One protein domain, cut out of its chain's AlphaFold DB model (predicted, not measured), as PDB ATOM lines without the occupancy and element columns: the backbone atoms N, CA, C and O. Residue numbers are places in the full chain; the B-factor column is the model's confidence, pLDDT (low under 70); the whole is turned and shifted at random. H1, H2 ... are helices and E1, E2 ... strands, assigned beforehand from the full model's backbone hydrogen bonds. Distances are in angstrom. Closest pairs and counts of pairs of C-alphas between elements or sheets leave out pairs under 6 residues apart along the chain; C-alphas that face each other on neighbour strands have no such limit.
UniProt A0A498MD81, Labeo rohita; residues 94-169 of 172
ATOM      1  N   ILE A  94     224.495 296.383 385.818       94.62
ATOM      2  CA  ILE A  94     223.995 295.132 385.239       94.62
ATOM      3  C   ILE A  94     223.768 295.273 383.725       94.62
ATOM      4  O   ILE A  94     222.924 296.063 383.290       94.62
ATOM      5  N   LEU A  95     224.463 294.450 382.937       95.06
ATOM      6  CA  LEU A  95     224.238 294.267 381.503       95.06
ATOM      7  C   LEU A  95     223.648 292.876 381.246       95.06
ATOM      8  O   LEU A  95     224.281 291.856 381.513       95.06
ATOM      9  N   LEU A  96     222.431 292.842 380.710       96.31
ATOM     10  CA  LEU A  96     221.742 291.621 380.310       96.31
ATOM     11  C   LEU A  96     222.087 291.282 378.860       96.31
ATOM     12  O   LEU A  96     221.759 292.039 377.950       96.31
ATOM     13  N   ILE A  97     222.702 290.128 378.632       96.00
ATOM     14  CA  ILE A  97     222.910 289.575 377.295       96.00
ATOM     15  C   ILE A  97     221.573 289.014 376.829       96.00
ATOM     16  O   ILE A  97     221.118 287.984 377.328       96.00
ATOM     17  N   TRP A  98     220.916 289.707 375.894       95.75
ATOM     18  CA  TRP A  98     219.637 289.241 375.388       95.75
ATOM     19  C   TRP A  98     219.821 288.127 374.359       95.75
ATOM     20  O   TRP A  98     219.116 287.129 374.378       95.75
ATOM     21  N   MET A  99     220.782 288.259 373.461       93.62
ATOM     22  CA  MET A  99     221.102 287.197 372.512       93.62
ATOM     23  C   MET A  99     222.601 286.983 372.539       93.62
ATOM     24  O   MET A  99     223.367 287.933 372.376       93.62
ATOM     25  N   TRP A 100     222.997 285.740 372.807       92.81
ATOM     26  CA  TRP A 100     224.399 285.351 372.800       92.81
ATOM     27  C   TRP A 100     224.943 285.486 371.379       92.81
ATOM     28  O   TRP A 100     224.350 284.899 370.473       92.81
ATOM     29  N   PRO A 101     226.043 286.228 371.172       91.12
ATOM     30  CA  PRO A 101     226.585 286.442 369.842       91.12
ATOM     31  C   PRO A 101     226.978 285.107 369.213       91.12
ATOM     32  O   PRO A 101     227.763 284.346 369.782       91.12
ATOM     33  N   PHE A 102     226.405 284.815 368.045       90.19
ATOM     34  CA  PHE A 102     226.605 283.569 367.301       90.19
ATOM     35  C   PHE A 102     226.222 282.309 368.101       90.19
ATOM     36  O   PHE A 102     226.754 281.226 367.861       90.19
ATOM     37  N   GLY A 103     225.348 282.450 369.104       87.56
ATOM     38  CA  GLY A 103     224.990 281.376 370.036       87.56
ATOM     39  C   GLY A 103     226.121 280.939 370.978       87.56
ATOM     40  O   GLY A 103     225.947 279.984 371.736       87.56
ATOM     41  N   ALA A 104     227.271 281.618 370.957       89.81
ATOM     42  CA  ALA A 104     228.428 281.262 371.763       89.81
ATOM     43  C   ALA A 104     228.330 281.881 373.163       89.81
ATOM     44  O   ALA A 104     228.238 283.099 373.320       89.81
ATOM     45  N   LYS A 105     228.386 281.028 374.193       91.69
ATOM     46  CA  LYS A 105     228.436 281.460 375.594       91.69
ATOM     47  C   LYS A 105     229.873 281.674 376.057       91.69
ATOM     48  O   LYS A 105     230.770 280.924 375.676       91.69
ATOM     49  N   PHE A 106     230.070 282.662 376.919       89.00
ATOM     50  CA  PHE A 106     231.355 282.972 377.545       89.00
ATOM     51  C   PHE A 106     231.174 283.292 379.033       89.00
ATOM     52  O   PHE A 106     230.052 283.463 379.509       89.00
ATOM     53  N   ASP A 107     232.287 283.342 379.767       89.88
ATOM     54  CA  ASP A 107     232.280 283.673 381.190       89.88
ATOM     55  C   ASP A 107     231.782 285.110 381.414       89.88
ATOM     56  O   ASP A 107     232.274 286.067 380.822       89.88
ATOM     57  N   LEU A 108     230.790 285.261 382.284       88.94
ATOM     58  CA  LEU A 108     230.164 286.539 382.611       88.94
ATOM     59  C   LEU A 108     231.008 287.365 383.605       88.94
ATOM     60  O   LEU A 108     230.789 288.569 383.741       88.94
ATOM     61  N   GLY A 109     231.997 286.749 384.265       85.00
ATOM     62  CA  GLY A 109     232.921 287.386 385.210       85.00
ATOM     63  C   GLY A 109     234.107 288.122 384.571       85.00
ATOM     64  O   GLY A 109     235.069 288.458 385.261       85.00
ATOM     65  N   ILE A 110     234.075 288.366 383.257       82.00
ATOM     66  CA  ILE A 110     235.226 288.887 382.500       82.00
ATOM     67  C   ILE A 110     235.467 290.395 382.628       82.00
ATOM     68  O   ILE A 110     236.565 290.841 382.296       82.00
ATOM     69  N   CYS A 111     234.496 291.196 383.107       83.75
ATOM     70  CA  CYS A 111     234.649 292.663 383.142       83.75
ATOM     71  C   CYS A 111     235.924 293.086 383.899       83.75
ATOM     72  O   CYS A 111     236.727 293.869 383.391       83.75
ATOM     73  N   SER A 112     236.136 292.541 385.100       82.69
ATOM     74  CA  SER A 112     237.270 292.909 385.950       82.69
ATOM     75  C   SER A 112     238.557 292.192 385.539       82.69
ATOM     76  O   SER A 112     239.611 292.816 385.466       82.69
ATOM     77  N   SER A 113     238.473 290.896 385.231       83.31
ATOM     78  CA  SER A 113     239.636 290.040 384.965       83.31
ATOM     79  C   SER A 113     240.306 290.309 383.616       83.31
ATOM     80  O   SER A 113     241.530 290.214 383.525       83.31
ATOM     81  N   GLN A 114     239.536 290.663 382.580       83.38
ATOM     82  CA  GLN A 114     240.065 290.913 381.233       83.38
ATOM     83  C   GLN A 114     240.188 292.399 380.898       83.38
ATOM     84  O   GLN A 114     241.139 292.787 380.225       83.38
ATOM     85  N   PHE A 115     239.254 293.231 381.368       83.50
ATOM     86  CA  PHE A 115     239.171 294.634 380.948       83.50
ATOM     87  C   PHE A 115     239.503 295.635 382.059       83.50
ATOM     88  O   PHE A 115     239.518 296.833 381.793       83.50
ATOM     89  N   ASN A 116     239.788 295.170 383.284       83.62
ATOM     90  CA  ASN A 116     240.013 296.022 384.458       83.62
ATOM     91  C   ASN A 116     238.848 297.007 384.710       83.62
ATOM     92  O   ASN A 116     239.052 298.137 385.149       83.62
ATOM     93  N   ILE A 117     237.620 296.580 384.386       84.62
ATOM     94  CA  ILE A 117     236.388 297.342 384.604       84.62
ATOM     95  C   ILE A 117     235.726 296.820 385.882       84.62
ATOM     96  O   ILE A 117     235.319 295.658 385.956       84.62
ATOM     97  N   HIS A 118     235.602 297.691 386.881       87.38
ATOM     98  CA  HIS A 118     234.909 297.415 388.141       87.38
ATOM     99  C   HIS A 118     233.463 297.935 388.106       87.38
ATOM    100  O   HIS A 118     233.119 298.754 387.255       87.38
ATOM    101  N   GLY A 119     232.599 297.431 388.997       87.81
ATOM    102  CA  GLY A 119     231.182 297.824 389.039       87.81
ATOM    103  C   GLY A 119     230.372 297.355 387.823       87.81
ATOM    104  O   GLY A 119     229.426 298.020 387.408       87.81
ATOM    105  N   CYS A 120     230.770 296.244 387.195       88.50
ATOM    106  CA  CYS A 120     230.166 295.686 385.985       88.50
ATOM    107  C   CYS A 120     229.732 294.248 386.241       88.50
ATOM    108  O   CYS A 120     230.541 293.428 386.680       88.50
ATOM    109  N   ARG A 121     228.474 293.929 385.917       91.69
ATOM    110  CA  ARG A 121     227.945 292.568 386.026       91.69
ATOM    111  C   ARG A 121     227.226 292.158 384.751       91.69
ATOM    112  O   ARG A 121     226.156 292.684 384.444       91.69
ATOM    113  N   LEU A 122     227.783 291.184 384.037       93.50
ATOM    114  CA  LEU A 122     227.094 290.540 382.921       93.50
ATOM    115  C   LEU A 122     226.150 289.450 383.449       93.50
ATOM    116  O   LEU A 122     226.442 288.777 384.437       93.50
ATOM    117  N   THR A 123     225.003 289.277 382.803       95.12
ATOM    118  CA  THR A 123     224.016 288.239 383.130       95.12
ATOM    119  C   THR A 123     223.303 287.784 381.860       95.12
ATOM    120  O   THR A 123     223.074 288.600 380.971       95.12
ATOM    121  N   ASP A 124     222.931 286.509 381.758       95.31
ATOM    122  CA  ASP A 124     222.001 285.998 380.739       95.31
ATOM    123  C   ASP A 124     220.620 285.653 381.331       95.31
ATOM    124  O   ASP A 124     219.753 285.109 380.647       95.31
ATOM    125  N   ASN A 125     220.380 286.014 382.600       95.88
ATOM    126  CA  ASN A 125     219.100 285.797 383.260       95.88
ATOM    127  C   ASN A 125     218.048 286.831 382.807       95.88
ATOM    128  O   ASN A 125     218.043 287.981 383.263       95.88
ATOM    129  N   ARG A 126     217.109 286.380 381.966       94.69
ATOM    130  CA  ARG A 126     215.953 287.136 381.449       94.69
ATOM    131  C   ARG A 126     215.119 287.821 382.532       94.69
ATOM    132  O   ARG A 126     214.615 288.920 382.297       94.69
ATOM    133  N   ASP A 127     215.010 287.225 383.715       95.44
ATOM    134  CA  ASP A 127     214.198 287.758 384.814       95.44
ATOM    135  C   ASP A 127     214.737 289.103 385.322       95.44
ATOM    136  O   ASP A 127     214.000 289.931 385.860       95.44
ATOM    137  N   GLN A 128     216.025 289.369 385.087       95.12
ATOM    138  CA  GLN A 128     216.680 290.620 385.457       95.12
ATOM    139  C   GLN A 128     216.440 291.745 384.447       95.12
ATOM    140  O   GLN A 128     216.978 292.836 384.635       95.12
ATOM    141  N   PHE A 129     215.604 291.544 383.420       95.88
ATOM    142  CA  PHE A 129     215.280 292.575 382.432       95.88
ATOM    143  C   PHE A 129     214.812 293.882 383.081       95.88
ATOM    144  O   PHE A 129     215.260 294.944 382.681       95.88
ATOM    145  N   LYS A 130     213.970 293.851 384.121       95.06
ATOM    146  CA  LYS A 130     213.488 295.090 384.765       95.06
ATOM    147  C   LYS A 130     214.558 295.824 385.576       95.06
ATOM    148  O   LYS A 130     214.415 297.019 385.798       95.06
ATOM    149  N   SER A 131     215.586 295.114 386.034       94.19
ATOM    150  CA  SER A 131     216.683 295.653 386.850       94.19
ATOM    151  C   SER A 131     217.948 295.959 386.046       94.19
ATOM    152  O   SER A 131     218.841 296.631 386.547       94.19
ATOM    153  N   ALA A 132     218.061 295.445 384.820       95.94
ATOM    154  CA  ALA A 132     219.244 295.619 383.994       95.94
ATOM    155  C   ALA A 132     219.342 297.059 383.477       95.94
ATOM    156  O   ALA A 132     218.389 297.591 382.902       95.94
ATOM    157  N   HIS A 133     220.517 297.669 383.624       96.00
ATOM    158  CA  HIS A 133     220.802 299.005 383.100       96.00
ATOM    159  C   HIS A 133     221.008 298.979 381.585       96.00
ATOM    160  O   HIS A 133     220.678 299.944 380.896       96.00
ATOM    161  N   GLY A 134     221.535 297.872 381.060       95.81
ATOM    162  CA  GLY A 134     221.731 297.656 379.634       95.81
ATOM    163  C   GLY A 134     221.211 296.298 379.186       95.81
ATOM    164  O   GLY A 134     221.314 295.322 379.926       95.81
ATOM    165  N   VAL A 135     220.680 296.229 377.968       96.69
ATOM    166  CA  VAL A 135     220.277 294.980 377.313       96.69
ATOM    167  C   VAL A 135     221.005 294.878 375.978       96.69
ATOM    168  O   VAL A 135     220.880 295.775 375.143       96.69
ATOM    169  N   LEU A 136     221.793 293.820 375.798       95.44
ATOM    170  CA  LEU A 136     222.631 293.590 374.624       95.44
ATOM    171  C   LEU A 136     221.916 292.716 373.595       95.44
ATOM    172  O   LEU A 136     221.540 291.584 373.891       95.44
ATOM    173  N   PHE A 137     221.814 293.215 372.369       94.88
ATOM    174  CA  PHE A 137     221.257 292.505 371.222       94.88
ATOM    175  C   PHE A 137     222.358 292.326 370.181       94.88
ATOM    176  O   PHE A 137     222.846 293.313 369.622       94.88
ATOM    177  N   HIS A 138     222.755 291.083 369.906       92.56
ATOM    178  CA  HIS A 138     223.672 290.810 368.805       92.56
ATOM    179  C   HIS A 138     222.929 290.860 367.466       92.56
ATOM    180  O   HIS A 138     221.914 290.191 367.296       92.56
ATOM    181  N   HIS A 139     223.441 291.647 366.516       90.19
ATOM    182  CA  HIS A 139     222.771 292.005 365.265       90.19
ATOM    183  C   HIS A 139     222.266 290.811 364.454       90.19
ATOM    184  O   HIS A 139     221.134 290.845 363.975       90.19
ATOM    185  N   ARG A 140     223.081 289.763 364.314       88.69
ATOM    186  CA  ARG A 140     222.721 288.580 363.523       88.69
ATOM    187  C   ARG A 140     221.716 287.662 364.200       88.69
ATOM    188  O   ARG A 140     221.023 286.926 363.508       88.69
ATOM    189  N   ASP A 141     221.639 287.721 365.522       90.88
ATOM    190  CA  ASP A 141     220.796 286.821 366.301       90.88
ATOM    191  C   ASP A 141     219.428 287.434 366.616       90.88
ATOM    192  O   ASP A 141     218.590 286.744 367.184       90.88
ATOM    193  N   ILE A 142     219.175 288.696 366.225       90.19
ATOM    194  CA  ILE A 142     217.874 289.351 366.415       90.19
ATOM    195  C   ILE A 142     216.791 288.580 365.670       90.19
ATOM    196  O   ILE A 142     216.784 288.510 364.439       90.19
ATOM    197  N   ARG A 143     215.830 288.072 366.438       89.12
ATOM    198  CA  ARG A 143     214.625 287.427 365.929       89.12
ATOM    199  C   ARG A 143     213.393 288.142 366.457       89.12
ATOM    200  O   ARG A 143     213.325 288.447 367.643       89.12
ATOM    201  N   GLU A 144     212.420 288.390 365.584       85.69
ATOM    202  CA  GLU A 144     211.188 289.106 365.945       85.69
ATOM    203  C   GLU A 144     210.383 288.387 367.041       85.69
ATOM    204  O   GLU A 144     209.757 289.047 367.867       85.69
ATOM    205  N   ASP A 145     210.434 287.052 367.086       90.25
ATOM    206  CA  ASP A 145     209.707 286.217 368.049       90.25
ATOM    207  C   ASP A 145     210.344 286.159 369.448       90.25
ATOM    208  O   ASP A 145     209.648 285.856 370.415       90.25
ATOM    209  N   ASP A 146     211.633 286.484 369.578       90.44
ATOM    210  CA  ASP A 146     212.376 286.460 370.849       90.44
ATOM    211  C   ASP A 146     212.716 287.878 371.331       90.44
ATOM    212  O   ASP A 146     213.750 288.104 371.948       90.44
ATOM    213  N   MET A 147     211.878 288.877 371.039       92.19
ATOM    214  CA  MET A 147     212.074 290.240 371.547       92.19
ATOM    215  C   MET A 147     211.448 290.431 372.940       92.19
ATOM    216  O   MET A 147     210.409 289.838 373.242       92.19
ATOM    217  N   PRO A 148     212.020 291.292 373.810       92.38
ATOM    218  CA  PRO A 148     211.416 291.593 375.102       92.38
ATOM    219  C   PRO A 148     210.038 292.230 374.913       92.38
ATOM    220  O   PRO A 148     209.912 293.303 374.326       92.38
ATOM    221  N   THR A 149     209.008 291.589 375.461       90.88
ATOM    222  CA  THR A 149     207.620 292.086 375.446       90.88
ATOM    223  C   THR A 149     207.298 292.985 376.639       90.88
ATOM    224  O   THR A 149     206.305 293.711 376.640       90.88
ATOM    225  N   LEU A 150     208.139 292.945 377.674       90.06
ATOM    226  CA  LEU A 150     208.013 293.767 378.871       90.06
ATOM    227  C   LEU A 150     208.267 295.245 378.551       90.06
ATOM    228  O   LEU A 150     209.157 295.586 377.773       90.06
ATOM    229  N   GLN A 151     207.535 296.136 379.223       92.25
ATOM    230  CA  GLN A 151     207.767 297.572 379.102       92.25
ATOM    231  C   GLN A 151     209.197 297.919 379.530       92.25
ATOM    232  O   GLN A 151     209.623 297.602 380.643       92.25
ATOM    233  N   ARG A 152     209.920 298.603 378.639       94.44
ATOM    234  CA  ARG A 152     211.293 299.042 378.881       94.44
ATOM    235  C   ARG A 152     211.333 300.102 379.995       94.44
ATOM    236  O   ARG A 152     210.712 301.157 379.824       94.44
ATOM    237  N   PRO A 153     212.085 299.883 381.090       95.75
ATOM    238  CA  PRO A 153     212.333 300.917 382.093       95.75
ATOM    239  C   PRO A 153     213.022 302.144 381.482       95.75
ATOM    240  O   PRO A 153     213.848 302.014 380.581       95.75
ATOM    241  N   SER A 154     212.729 303.347 381.982       95.69
ATOM    242  CA  SER A 154     213.271 304.598 381.421       95.69
ATOM    243  C   SER A 154     214.794 304.720 381.527       95.69
ATOM    244  O   SER A 154     215.419 305.331 380.664       95.69
ATOM    245  N   PHE A 155     215.396 304.123 382.556       94.12
ATOM    246  CA  PHE A 155     216.846 304.115 382.766       94.12
ATOM    247  C   PHE A 155     217.580 303.077 381.903       94.12
ATOM    248  O   PHE A 155     218.803 303.144 381.774       94.12
ATOM    249  N   GLN A 156     216.860 302.108 381.332       96.88
ATOM    250  CA  GLN A 156     217.457 300.987 380.622       96.88
ATOM    251  C   GLN A 156     217.846 301.367 379.190       96.88
ATOM    252  O   GLN A 156     217.022 301.823 378.392       96.88
ATOM    253  N   LYS A 157     219.099 301.087 378.827       95.62
ATOM    254  CA  LYS A 157     219.627 301.270 377.473       95.62
ATOM    255  C   LYS A 157     219.594 299.958 376.698       95.62
ATOM    256  O   LYS A 157     219.973 298.912 377.213       95.62
ATOM    257  N   TRP A 158     219.156 300.007 375.446       95.44
ATOM    258  CA  TRP A 158     219.277 298.872 374.532       95.44
ATOM    259  C   TRP A 158     220.509 299.092 373.666       95.44
ATOM    260  O   TRP A 158     220.636 300.134 373.022       95.44
ATOM    261  N   ILE A 159     221.430 298.137 373.704       94.88
ATOM    262  CA  ILE A 159     222.684 298.170 372.965       94.88
ATOM    263  C   ILE A 159     222.568 297.177 371.821       94.88
ATOM    264  O   ILE A 159     222.533 295.966 372.031       94.88
ATOM    265  N   TRP A 160     222.517 297.708 370.606       92.25
ATOM    266  CA  TRP A 160     222.599 296.909 369.396       92.25
ATOM    267  C   TRP A 160     224.067 296.764 369.000       92.25
ATOM    268  O   TRP A 160     224.732 297.752 368.695       92.25
ATOM    269  N   MET A 161     224.579 295.537 369.044       91.19
ATOM    270  CA  MET A 161     225.977 295.233 368.763       91.19
ATOM    271  C   MET A 161     226.111 294.475 367.445       91.19
ATOM    272  O   MET A 161     225.485 293.434 367.259       91.19
ATOM    273  N   ASN A 162     226.971 294.970 366.559       90.12
ATOM    274  CA  ASN A 162     227.397 294.252 365.366       90.12
ATOM    275  C   ASN A 162     228.868 293.843 365.523       90.12
ATOM    276  O   ASN A 162     229.735 294.709 365.610       90.12
ATOM    277  N   MET A 163     229.136 292.537 365.598       87.69
ATOM    278  CA  MET A 163     230.500 291.989 365.665       87.69
ATOM    279  C   MET A 163     231.050 291.609 364.288       87.69
ATOM    280  O   MET A 163     232.131 291.032 364.189       87.69
ATOM    281  N   GLU A 164     230.324 291.919 363.218       86.81
ATOM    282  CA  GLU A 164     230.740 291.569 361.872       86.81
ATOM    283  C   GLU A 164     231.516 292.677 361.177       86.81
ATOM    284  O   GLU A 164     231.347 293.870 361.433       86.81
ATOM    285  N   SER A 165     232.384 292.269 360.252       87.06
ATOM    286  CA  SER A 165     233.129 293.217 359.435       87.06
ATOM    287  C   SER A 165     232.195 293.985 358.487       87.06
ATOM    288  O   SER A 165     231.123 293.481 358.132       87.06
ATOM    289  N   PRO A 166     232.610 295.173 358.001       85.94
ATOM    290  CA  PRO A 166     231.821 295.953 357.047       85.94
ATOM    291  C   PRO A 166     231.392 295.143 355.815       85.94
ATOM    292  O   PRO A 166     230.248 295.234 355.384       85.94
ATOM    293  N   SER A 167     232.272 294.277 355.301       88.44
ATOM    294  CA  SER A 167     231.978 293.412 354.150       88.44
ATOM    295  C   SER A 167     230.903 292.355 354.426       88.44
ATOM    296  O   SER A 167     230.278 291.876 353.486       88.44
ATOM    297  N   ASN A 168     230.692 291.982 355.691       83.56
ATOM    298  CA  ASN A 168     229.679 291.009 356.111       83.56
ATOM    299  C   ASN A 168     228.400 291.671 356.651       83.56
ATOM    300  O   ASN A 168     227.460 290.970 357.013       83.56
ATOM    301  N   SER A 169     228.339 293.008 356.651       82.25
ATOM    302  CA  SER A 169     227.203 293.799 357.137       82.25
ATOM    303  C   SER A 169     226.617 294.691 356.033       82.25
ATOM    304  O   SER A 169     226.634 295.918 356.174       82.25
TER     305      SER A 169
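Overview. This is residues 94 to 169 of the 172 residues of a protein of Labeo rohita (UniProt A0A498MD81). With little regular structure, this is a strongly twisted parallel sheet, E2 E1 E3 E4, with short H2 over E1 and residues 113 to 118 sticking out. The 76 printed residues, under half in named elements, run E1 H1 E2 H2 E3 E4, mixed in class. The whole is compact, radius of gyration of the C-alphas 13.1 A, spanning 35 by 32 by 19 A.

Arrangement. In E1, residues 94 to 97, find N 95 2.9 A from O 121 of parallel E2, residues 120 to 123, and N 96 2.8 A from O 134 of parallel E3, residues 134 to 138. E4, residues 157 to 161, is parallel to E3, with N 135 and O 157 2.9 A apart. H1, residues 110 to 115, only grazes the sheet. H2, residues 126 to 130, has 0 of 1 O i to N i+4 and 1 of 2 O i to N i+3 pairs within range.

Along the chain. Find C-alpha 94 of E1 at (223.995, 295.132, 385.239) and C-alpha 161 of E4 at (225.977, 295.233, 368.763).

Size, cuts and confidence. The printed part has no cut; links E1 to H1 and E3 to E4 are long.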